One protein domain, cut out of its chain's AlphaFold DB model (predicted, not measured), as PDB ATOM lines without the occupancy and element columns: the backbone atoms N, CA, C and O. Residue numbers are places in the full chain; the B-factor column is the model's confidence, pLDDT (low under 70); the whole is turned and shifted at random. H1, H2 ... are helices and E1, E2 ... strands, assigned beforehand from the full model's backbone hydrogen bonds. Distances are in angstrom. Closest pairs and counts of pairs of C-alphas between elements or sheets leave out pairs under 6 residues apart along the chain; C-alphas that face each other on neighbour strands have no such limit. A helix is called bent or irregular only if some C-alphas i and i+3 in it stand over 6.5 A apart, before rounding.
ATOM      1  N   ALA A   2     -52.078   0.700  -4.697       81.62
ATOM      2  CA  ALA A   2     -51.216   0.230  -5.787       81.62
ATOM      3  C   ALA A   2     -49.920  -0.398  -5.237       81.62
ATOM      4  O   ALA A   2     -49.405   0.075  -4.226       81.62
ATOM      5  N   LYS A   3     -49.407  -1.451  -5.890       81.75
ATOM      6  CA  LYS A   3     -48.085  -2.037  -5.611       81.75
ATOM      7  C   LYS A   3     -47.098  -1.607  -6.692       81.75
ATOM      8  O   LYS A   3     -47.466  -1.575  -7.864       81.75
ATOM      9  N   LEU A   4     -45.862  -1.320  -6.295       84.62
ATOM     10  CA  LEU A   4     -44.765  -0.986  -7.199       84.62
ATOM     11  C   LEU A   4     -43.760  -2.131  -7.149       84.62
ATOM     12  O   LEU A   4     -43.107  -2.331  -6.133       84.62
ATOM     13  N   ASN A   5     -43.684  -2.900  -8.229       85.81
ATOM     14  CA  ASN A   5     -42.823  -4.069  -8.331       85.81
ATOM     15  C   ASN A   5     -41.837  -3.848  -9.484       85.81
ATOM     16  O   ASN A   5     -42.297  -3.570 -10.597       85.81
ATOM     17  N   PRO A   6     -40.518  -3.948  -9.255       87.94
ATOM     18  CA  PRO A   6     -39.535  -3.791 -10.318       87.94
ATOM     19  C   PRO A   6     -39.690  -4.870 -11.398       87.94
ATOM     20  O   PRO A   6     -39.987  -6.034 -11.107       87.94
ATOM     21  N   TYR A   7     -39.456  -4.471 -12.650       88.19
ATOM     22  CA  TYR A   7     -39.400  -5.363 -13.805       88.19
ATOM     23  C   TYR A   7     -38.044  -5.226 -14.490       88.19
ATOM     24  O   TYR A   7     -37.671  -4.133 -14.914       88.19
ATOM     25  N   LEU A   8     -37.317  -6.334 -14.597       88.38
ATOM     26  CA  LEU A   8     -35.969  -6.386 -15.146       88.38
ATOM     27  C   LEU A   8     -35.981  -6.952 -16.565       88.38
ATOM     28  O   LEU A   8     -36.632  -7.959 -16.836       88.38
ATOM     29  N   ASN A   9     -35.233  -6.323 -17.464       88.75
ATOM     30  CA  ASN A   9     -35.057  -6.809 -18.826       88.75
ATOM     31  C   ASN A   9     -33.634  -7.340 -19.002       88.75
ATOM     32  O   ASN A   9     -32.682  -6.690 -18.576       88.75
ATOM     33  N   PHE A  10     -33.509  -8.481 -19.671       88.25
ATOM     34  CA  PHE A  10     -32.240  -9.138 -19.995       88.25
ATOM     35  C   PHE A  10     -32.155  -9.447 -21.496       88.25
ATOM     36  O   PHE A  10     -33.134  -9.275 -22.220       88.25
ATOM     37  N   ASP A  11     -31.004  -9.919 -21.979       87.75
ATOM     38  CA  ASP A  11     -30.835 -10.382 -23.365       87.75
ATOM     39  C   ASP A  11     -30.350 -11.838 -23.421       87.75
ATOM     40  O   ASP A  11     -29.193 -12.150 -23.691       87.75
ATOM     41  N   GLY A  12     -31.261 -12.766 -23.131       84.88
ATOM     42  CA  GLY A  12     -31.026 -14.211 -23.186       84.88
ATOM     43  C   GLY A  12     -30.489 -14.832 -21.892       84.88
ATOM     44  O   GLY A  12     -30.138 -16.021 -21.904       84.88
ATOM     45  N   THR A  13     -30.427 -14.048 -20.812       86.62
ATOM     46  CA  THR A  13     -29.864 -14.397 -19.497       86.62
ATOM     47  C   THR A  13     -30.866 -14.250 -18.347       86.62
ATOM     48  O   THR A  13     -30.500 -14.514 -17.202       86.62
ATOM     49  N   ALA A  14     -32.139 -13.915 -18.611       85.62
ATOM     50  CA  ALA A  14     -33.141 -13.720 -17.557       85.62
ATOM     51  C   ALA A  14     -33.265 -14.928 -16.619       85.62
ATOM     52  O   ALA A  14     -33.288 -14.759 -15.407       85.62
ATOM     53  N   GLU A  15     -33.311 -16.144 -17.169       83.56
ATOM     54  CA  GLU A  15     -33.428 -17.384 -16.390       83.56
ATOM     55  C   GLU A  15     -32.229 -17.610 -15.460       83.56
ATOM     56  O   GLU A  15     -32.400 -18.000 -14.306       83.56
ATOM     57  N   GLU A  16     -31.019 -17.343 -15.947       85.44
ATOM     58  CA  GLU A  16     -29.782 -17.488 -15.179       85.44
ATOM     59  C   GLU A  16     -29.723 -16.469 -14.039       85.44
ATOM     60  O   GLU A  16     -29.559 -16.854 -12.878       85.44
ATOM     61  N   ALA A  17     -29.978 -15.194 -14.349       85.81
ATOM     62  CA  ALA A  17     -30.032 -14.122 -13.360       85.81
ATOM     63  C   ALA A  17     -31.076 -14.408 -12.272       85.81
ATOM     64  O   ALA A  17     -30.828 -14.214 -11.083       85.81
ATOM     65  N   PHE A  18     -32.241 -14.932 -12.652       84.00
ATOM     66  CA  PHE A  18     -33.295 -15.237 -11.693       84.00
ATOM     67  C   PHE A  18     -32.983 -16.426 -10.789       84.00
ATOM     68  O   PHE A  18     -33.306 -16.386  -9.600       84.00
ATOM     69  N   ASN A  19     -32.350 -17.471 -11.325       84.44
ATOM     70  CA  ASN A  19     -31.879 -18.597 -10.519       84.44
ATOM     71  C   ASN A  19     -30.821 -18.151  -9.504       84.44
ATOM     72  O   ASN A  19     -30.853 -18.596  -8.355       84.44
ATOM     73  N   PHE A  20     -29.947 -17.222  -9.892       87.25
ATOM     74  CA  PHE A  20     -29.008 -16.577  -8.981       87.25
ATOM     75  C   PHE A  20     -29.720 -15.751  -7.897       87.25
ATOM     76  O   PHE A  20     -29.478 -15.951  -6.709       87.25
ATOM     77  N   TYR A  21     -30.677 -14.886  -8.249       86.94
ATOM     78  CA  TYR A  21     -31.416 -14.117  -7.236       86.94
ATOM     79  C   TYR A  21     -32.151 -15.017  -6.247       86.94
ATOM     80  O   TYR A  21     -32.186 -14.730  -5.055       86.94
ATOM     81  N   LYS A  22     -32.710 -16.133  -6.711       83.12
ATOM     82  CA  LYS A  22     -33.359 -17.114  -5.838       83.12
ATOM     83  C   LYS A  22     -32.408 -17.745  -4.840       83.12
ATOM     84  O   LYS A  22     -32.788 -17.887  -3.679       83.12
ATOM     85  N   SER A  23     -31.218 -18.144  -5.291       86.62
ATOM     86  CA  SER A  23     -30.240 -18.778  -4.411       86.62
ATOM     87  C   SER A  23     -29.784 -17.811  -3.323       86.62
ATOM     88  O   SER A  23     -29.730 -18.197  -2.160       86.62
ATOM     89  N   VAL A  24     -29.552 -16.541  -3.669       88.81
ATOM     90  CA  VAL A  24     -29.084 -15.541  -2.703       88.81
ATOM     91  C   VAL A  24     -30.198 -15.051  -1.775       88.81
ATOM     92  O   VAL A  24     -29.996 -14.941  -0.565       88.81
ATOM     93  N   LEU A  25     -31.398 -14.792  -2.301       85.62
ATOM     94  CA  LEU A  25     -32.535 -14.322  -1.502       85.62
ATOM     95  C   LEU A  25     -33.164 -15.429  -0.642       85.62
ATOM     96  O   LEU A  25     -34.051 -15.131   0.150       85.62
ATOM     97  N   GLU A  26     -32.738 -16.687  -0.810       84.56
ATOM     98  CA  GLU A  26     -33.274 -17.866  -0.109       84.56
ATOM     99  C   GLU A  26     -34.808 -17.978  -0.206       84.56
ATOM    100  O   GLU A  26     -35.495 -18.540   0.650       84.56
ATOM    101  N   VAL A  27     -35.379 -17.445  -1.288       74.88
ATOM    102  CA  VAL A  27     -36.821 -17.468  -1.509       74.88
ATOM    103  C   VAL A  27     -37.255 -18.852  -1.978       74.88
ATOM    104  O   VAL A  27     -37.031 -19.249  -3.122       74.88
ATOM    105  N   ASN A  28     -38.022 -19.545  -1.137       60.34
ATOM    106  CA  ASN A  28     -38.857 -20.675  -1.552       60.34
ATOM    107  C   ASN A  28     -40.075 -20.168  -2.344       60.34
ATOM    108  O   ASN A  28     -41.232 -20.415  -2.005       60.34
ATOM    109  N   SER A  29     -39.828 -19.381  -3.390       53.06
ATOM    110  CA  SER A  29     -40.891 -18.927  -4.272       53.06
ATOM    111  C   SER A  29     -41.429 -20.142  -5.024       53.06
ATOM    112  O   SER A  29     -40.673 -20.845  -5.701       53.06
ATOM    113  N   GLN A  30     -42.740 -20.380  -4.941       52.97
ATOM    114  CA  GLN A  30     -43.423 -21.103  -6.005       52.97
ATOM    115  C   GLN A  30     -43.270 -20.246  -7.255       52.97
ATOM    116  O   GLN A  30     -43.986 -19.262  -7.437       52.97
ATOM    117  N   GLU A  31     -42.251 -20.550  -8.045       52.38
ATOM    118  CA  GLU A  31     -41.921 -19.818  -9.251       52.38
ATOM    119  C   GLU A  31     -43.146 -19.825 -10.155       52.38
ATOM    120  O   GLU A  31     -43.527 -20.851 -10.723       52.38
ATOM    121  N   LYS A  32     -43.808 -18.675 -10.273       53.66
ATOM    122  CA  LYS A  32     -44.818 -18.507 -11.307       53.66
ATOM    123  C   LYS A  32     -44.060 -18.240 -12.595       53.66
ATOM    124  O   LYS A  32     -43.891 -17.096 -13.000       53.66
ATOM    125  N   PHE A  33     -43.573 -19.314 -13.211       54.28
ATOM    126  CA  PHE A  33     -43.125 -19.285 -14.593       54.28
ATOM    127  C   PHE A  33     -44.319 -18.932 -15.464       54.28
ATOM    128  O   PHE A  33     -45.198 -19.762 -15.707       54.28
ATOM    129  N   ILE A  34     -44.348 -17.701 -15.953       56.56
ATOM    130  CA  ILE A  34     -45.279 -17.338 -17.007       56.56
ATOM    131  C   ILE A  34     -44.502 -17.510 -18.301       56.56
ATOM    132  O   ILE A  34     -43.711 -16.661 -18.704       56.56
ATOM    133  N   LYS A  35     -44.702 -18.649 -18.965       56.94
ATOM    134  CA  LYS A  35     -44.218 -18.797 -20.334       56.94
ATOM    135  C   LYS A  35     -45.036 -17.850 -21.207       56.94
ATOM    136  O   LYS A  35     -46.234 -18.061 -21.385       56.94
ATOM    137  N   TRP A  36     -44.384 -16.869 -21.824       51.97
ATOM    138  CA  TRP A  36     -44.947 -16.095 -22.933       51.97
ATOM    139  C   TRP A  36     -45.460 -17.003 -24.058       51.97
ATOM    140  O   TRP A  36     -46.314 -16.587 -24.832       51.97
ATOM    141  N   ALA A  37     -45.008 -18.262 -24.122       47.59
ATOM    142  CA  ALA A  37     -45.552 -19.277 -25.022       47.59
ATOM    143  C   ALA A  37     -47.042 -19.604 -24.828       47.59
ATOM    144  O   ALA A  37     -47.657 -20.182 -25.718       47.59
ATOM    145  N   MET A  38     -47.631 -19.235 -23.690       47.22
ATOM    146  CA  MET A  38     -49.073 -19.352 -23.459       47.22
ATOM    147  C   MET A  38     -49.849 -18.092 -23.861       47.22
ATOM    148  O   MET A  38     -51.079 -18.109 -23.857       47.22
ATOM    149  N   LEU A  39     -49.162 -17.005 -24.226       51.97
ATOM    150  CA  LEU A  39     -49.800 -15.801 -24.742       51.97
ATOM    151  C   LEU A  39     -50.041 -15.957 -26.254       51.97
ATOM    152  O   LEU A  39     -49.153 -16.419 -26.976       51.97
ATOM    153  N   PRO A  40     -51.203 -15.529 -26.780       50.25
ATOM    154  CA  PRO A  40     -51.565 -15.685 -28.197       50.25
ATOM    155  C   PRO A  40     -50.634 -14.953 -29.190       50.25
ATOM    156  O   PRO A  40     -50.809 -15.067 -30.402       50.25
ATOM    157  N   VAL A  41     -49.626 -14.233 -28.691       51.94
ATOM    158  CA  VAL A  41     -48.699 -13.370 -29.437       51.94
ATOM    159  C   VAL A  41     -47.653 -14.162 -30.246       51.94
ATOM    160  O   VAL A  41     -47.094 -13.638 -31.208       51.94
ATOM    161  N   GLN A  42     -47.432 -15.449 -29.943       50.53
ATOM    162  CA  GLN A  42     -46.469 -16.286 -30.682       50.53
ATOM    163  C   GLN A  42     -46.782 -16.450 -32.176       50.53
ATOM    164  O   GLN A  42     -45.871 -16.704 -32.959       50.53
ATOM    165  N   LYS A  43     -48.046 -16.308 -32.603       50.78
ATOM    166  CA  LYS A  43     -48.406 -16.505 -34.018       50.78
ATOM    167  C   LYS A  43     -47.858 -15.418 -34.945       50.78
ATOM    168  O   LYS A  43     -47.778 -15.657 -36.146       50.78
ATOM    169  N   THR A  44     -47.478 -14.262 -34.408       54.62
ATOM    170  CA  THR A  44     -47.109 -13.092 -35.217       54.62
ATOM    171  C   THR A  44     -45.598 -12.847 -35.247       54.62
ATOM    172  O   THR A  44     -45.109 -12.206 -36.171       54.62
ATOM    173  N   PHE A  45     -44.834 -13.385 -34.287       56.47
ATOM    174  CA  PHE A  45     -43.401 -13.108 -34.160       56.47
ATOM    175  C   PHE A  45     -42.609 -14.375 -33.823       56.47
ATOM    176  O   PHE A  45     -42.947 -15.106 -32.892       56.47
ATOM    177  N   GLN A  46     -41.533 -14.633 -34.574       59.78
ATOM    178  CA  GLN A  46     -40.606 -15.731 -34.291       59.78
ATOM    179  C   GLN A  46     -39.805 -15.408 -33.022       59.78
ATOM    180  O   GLN A  46     -38.790 -14.718 -33.078       59.78
ATOM    181  N   MET A  47     -40.263 -15.893 -31.869       60.91
ATOM    182  CA  MET A  47     -39.508 -15.784 -30.619       60.91
ATOM    183  C   MET A  47     -38.534 -16.954 -30.480       60.91
ATOM    184  O   MET A  47     -38.893 -18.109 -30.725       60.91
ATOM    185  N   LYS A  48     -37.304 -16.685 -30.026       63.66
ATOM    186  CA  LYS A  48     -36.414 -17.764 -29.578       63.66
ATOM    187  C   LYS A  48     -36.971 -18.382 -28.290       63.66
ATOM    188  O   LYS A  48     -37.611 -17.708 -27.485       63.66
ATOM    189  N   LYS A  49     -36.677 -19.664 -28.049       63.03
ATOM    190  CA  LYS A  49     -37.169 -20.404 -26.869       63.03
ATOM    191  C   LYS A  49     -36.817 -19.720 -25.534       63.03
ATOM    192  O   LYS A  49     -37.646 -19.734 -24.634       63.03
ATOM    193  N   LYS A  50     -35.633 -19.098 -25.430       61.41
ATOM    194  CA  LYS A  50     -35.203 -18.324 -24.246       61.41
ATOM    195  C   LYS A  50     -36.040 -17.051 -24.032       61.41
ATOM    196  O   LYS A  50     -36.573 -16.844 -22.955       61.41
ATOM    197  N   GLN A  51     -36.334 -16.327 -25.115       63.78
ATOM    198  CA  GLN A  51     -37.168 -15.112 -25.145       63.78
ATOM    199  C   GLN A  51     -38.657 -15.349 -24.842       63.78
ATOM    200  O   GLN A  51     -39.477 -14.442 -24.922       63.78
ATOM    201  N   SER A  52     -39.035 -16.590 -24.534       62.41
ATOM    202  CA  SER A  52     -40.420 -16.992 -24.308       62.41
ATOM    203  C   SER A  52     -40.774 -17.111 -22.823       62.41
ATOM    204  O   SER A  52     -41.864 -17.596 -22.517       62.41
ATOM    205  N   ASN A  53     -39.895 -16.709 -21.901       68.56
ATOM    206  CA  ASN A  53     -40.086 -16.898 -20.462       68.56
ATOM    207  C   ASN A  53     -40.123 -15.554 -19.716       68.56
ATOM    208  O   ASN A  53     -39.247 -14.711 -19.885       68.56
ATOM    209  N   ALA A  54     -41.162 -15.355 -18.902       73.38
ATOM    210  CA  ALA A  54     -41.171 -14.372 -17.829       73.38
ATOM    211  C   ALA A  54     -40.986 -15.100 -16.498       73.38
ATOM    212  O   ALA A  54     -41.604 -16.139 -16.235       73.38
ATOM    213  N   HIS A  55     -40.145 -14.515 -15.658       75.38
ATOM    214  CA  HIS A  55     -39.763 -15.018 -14.354       75.38
ATOM    215  C   HIS A  55     -40.329 -14.098 -13.270       75.38
ATOM    216  O   HIS A  55     -40.374 -12.878 -13.435       75.38
ATOM    217  N   CYS A  56     -40.796 -14.683 -12.168       78.44
ATOM    218  CA  CYS A  56     -41.377 -13.943 -11.048       78.44
ATOM    219  C   CYS A  56     -40.969 -14.572  -9.711       78.44
ATOM    220  O   CYS A  56     -41.259 -15.744  -9.459       78.44
ATOM    221  N   ILE A  57     -40.303 -13.785  -8.862       75.94
ATOM    222  CA  ILE A  57     -39.972 -14.125  -7.477       75.94
ATOM    223  C   ILE A  57     -40.931 -13.321  -6.616       75.94
ATOM    224  O   ILE A  57     -41.041 -12.106  -6.765       75.94
ATOM    225  N   ALA A  58     -41.622 -14.006  -5.716       74.31
ATOM    226  CA  ALA A  58     -42.389 -13.363  -4.666       74.31
ATOM    227  C   ALA A  58     -41.618 -13.480  -3.354       74.31
ATOM    228  O   ALA A  58     -41.250 -14.590  -2.967       74.31
ATOM    229  N   ASN A  59     -41.408 -12.357  -2.671       70.62
ATOM    230  CA  ASN A  59     -40.787 -12.321  -1.352       70.62
ATOM    231  C   ASN A  59     -41.578 -11.385  -0.435       70.62
ATOM    232  O   ASN A  59     -41.763 -10.224  -0.772       70.62
ATOM    233  N   ARG A  60     -42.088 -11.889   0.696       71.00
ATOM    234  CA  ARG A  60     -42.797 -11.104   1.738       71.00
ATOM    235  C   ARG A  60     -43.900 -10.149   1.240       71.00
ATOM    236  O   ARG A  60     -44.283  -9.217   1.934       71.00
ATOM    237  N   GLY A  61     -44.486 -10.430   0.075       75.75
ATOM    238  CA  GLY A  61     -45.546  -9.620  -0.530       75.75
ATOM    239  C   GLY A  61     -45.085  -8.696  -1.662       75.75
ATOM    240  O   GLY A  61     -45.956  -8.192  -2.381       75.75
ATOM    241  N   ASP A  62     -43.779  -8.554  -1.866       82.06
ATOM    242  CA  ASP A  62     -43.164  -7.878  -3.008       82.06
ATOM    243  C   ASP A  62     -42.929  -8.861  -4.155       82.06
ATOM    244  O   ASP A  62     -42.787 -10.073  -3.942       82.06
ATOM    245  N   LEU A  63     -42.918  -8.342  -5.383       85.00
ATOM    246  CA  LEU A  63     -42.590  -9.117  -6.576       85.00
ATOM    247  C   LEU A  63     -41.369  -8.517  -7.265       85.00
ATOM    248  O   LEU A  63     -41.355  -7.335  -7.596       85.00
ATOM    249  N   LEU A  64     -40.393  -9.366  -7.562       85.19
ATOM    250  CA  LEU A  64     -39.404  -9.104  -8.597       85.19
ATOM    251  C   LEU A  64     -39.863  -9.839  -9.852       85.19
ATOM    252  O   LEU A  64     -40.228 -11.015  -9.780       85.19
ATOM    253  N   MET A  65     -39.871  -9.155 -10.990       86.81
ATOM    254  CA  MET A  65     -40.239  -9.734 -12.281       86.81
ATOM    255  C   MET A  65     -39.101  -9.545 -13.275       86.81
ATOM    256  O   MET A  65     -38.391  -8.543 -13.209       86.81
ATOM    257  N   ALA A  66     -38.938 -10.485 -14.200       85.75
ATOM    258  CA  ALA A  66     -37.966 -10.355 -15.275       85.75
ATOM    259  C   ALA A  66     -38.378 -11.082 -16.554       85.75
ATOM    260  O   ALA A  66     -39.092 -12.085 -16.505       85.75
ATOM    261  N   SER A  67     -37.861 -10.632 -17.692       86.12
ATOM    262  CA  SER A  67     -37.842 -11.412 -18.930       86.12
ATOM    263  C   SER A  67     -36.642 -11.054 -19.792       86.12
ATOM    264  O   SER A  67     -36.016 -10.007 -19.625       86.12
ATOM    265  N   ASP A  68     -36.366 -11.906 -20.769       86.44
ATOM    266  CA  ASP A  68     -35.532 -11.509 -21.894       86.44
ATOM    267  C   ASP A  68     -36.316 -10.564 -22.811       86.44
ATOM    268  O   ASP A  68     -37.532 -10.716 -22.983       86.44
ATOM    269  N   ILE A  69     -35.627  -9.600 -23.415       86.94
ATOM    270  CA  ILE A  69     -36.214  -8.751 -24.442       86.94
ATOM    271  C   ILE A  69     -36.568  -9.578 -25.680       86.94
ATOM    272  O   ILE A  69     -35.911 -10.562 -26.037       86.94
ATOM    273  N   VAL A  70     -37.590  -9.124 -26.395       84.25
ATOM    274  CA  VAL A  70     -38.008  -9.667 -27.683       84.25
ATOM    275  C   VAL A  70     -37.808  -8.581 -28.741       84.25
ATOM    276  O   VAL A  70     -38.709  -7.765 -28.957       84.25
ATOM    277  N   PRO A  71     -36.665  -8.562 -29.456       81.69
ATOM    278  CA  PRO A  71     -36.418  -7.574 -30.508       81.69
ATOM    279  C   PRO A  71     -37.506  -7.563 -31.589       81.69
ATOM    280  O   PRO A  71     -37.819  -6.518 -32.148       81.69
ATOM    281  N   GLY A  72     -38.150  -8.712 -31.832       78.12
ATOM    282  CA  GLY A  72     -39.298  -8.826 -32.735       78.12
ATOM    283  C   GLY A  72     -40.503  -7.961 -32.338       78.12
ATOM    284  O   GLY A  72     -41.256  -7.560 -33.216       78.12
ATOM    285  N   PHE A  73     -40.663  -7.612 -31.056       78.31
ATOM    286  CA  PHE A  73     -41.678  -6.663 -30.574       78.31
ATOM    287  C   PHE A  73     -41.184  -5.206 -30.544       78.31
ATOM    288  O   PHE A  73     -41.864  -4.344 -29.994       78.31
ATOM    289  N   GLY A  74     -40.000  -4.918 -31.096       82.62
ATOM    290  CA  GLY A  74     -39.379  -3.592 -31.040       82.62
ATOM    291  C   GLY A  74     -38.764  -3.250 -29.681       82.62
ATOM    292  O   GLY A  74     -38.460  -2.088 -29.429       82.62
ATOM    293  N   GLN A  75     -38.588  -4.234 -28.793       86.12
ATOM    294  CA  GLN A  75     -37.913  -4.022 -27.516       86.12
ATOM    295  C   GLN A  75     -36.401  -3.896 -27.719       86.12
ATOM    296  O   GLN A  75     -35.794  -4.664 -28.465       86.12
TER     297      GLN A  75
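Overview. This is residues 2 to 75 of the 133 residues of the protein "VOC family protein" of Chryseobacterium arthrosphaerae (UniProt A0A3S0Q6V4). A small sheet of three strands has one helix, H1, running along its strands over one face, and no named helix covers the other face. Beyond H1, the stretch of residues 26 to 39 folds back beside the edge strand E2, and the short helix H2 lies past the end of the sheet where E2 begins. The printed part has 74 residues, with two named helices and three named strands in the order E1, H1, H2, E2, E3; the sheet runs E1, E3, E2 and is mixed. The class is mixed, helices and strands, though under half of the residues, 34, are in named elements. The whole is compact, with a radius of gyration of the C-alphas of 12.9 A and spans of 37 by 28 by 19 A.

Arrangement. The inner strand E3, residues 62 to 68, and the edge strand E2, residues 53 to 59, are antiparallel at 162 degrees and form a hairpin. N 55 and O 66 are within hydrogen-bond range at 2.8 A, as are N 64 and O 57 at 2.9 A. The other edge strand, E1, residues 7 to 10, is parallel to E3 at 26 degrees, with N 8 and O 65 2.8 A apart. Residues 34 to 35 pair antiparallel with residues 53 to 54 of E2. H1, residues 14 to 25, is on the sheet at a height over the sheet of 9.1 A, giving two layers, a helix on one face of a sheet. H1 lies over E3 and E2 and runs along the strands, at 5 degrees to E3 on the local plane. The closest C-alphas of H1 and E3 are those of Ala 14 and Ser 67, 5.4 A apart; those of H1 and E2 are Phe 18 and His 55, 7.0 A apart. E1 and H1 are near each other, with 5 pairs of C-alphas within 10 A. H2, residues 40 to 43, is not on the sheet and is apart from E1, E3 and H1. Every O i to N i+4 pair in H1 is within hydrogen-bond range; H2 is too short for such a pair.

Along the chain. E3 is 20.7 A long from first to last C-alpha and ends at C-alpha 68, (-35.532, -11.509, -21.894). E2 measures 19.7 A, H1 16.1 A and E1 10.2 A. E1 begins at C-alpha 7, (-39.400, -5.363, -13.805), and H1 at C-alpha 14, (-33.141, -13.720, -17.557). H2 is irregular, but only just: C-alphas 40 and 43 are 6.7 A apart.

Size, cuts and confidence. The two C-alphas farthest apart are those of Glu 26 and Thr 44, 38.0 A. The printed part has no cut. The link from H1 to H2 is long, with 14 residues, and that from H2 to E2 is short, with 9. The links from E1 to H1 and from E2 to E3 are tight. The mean pLDDT of the printed part is 73.6, and residues 28 to 53 are under 70.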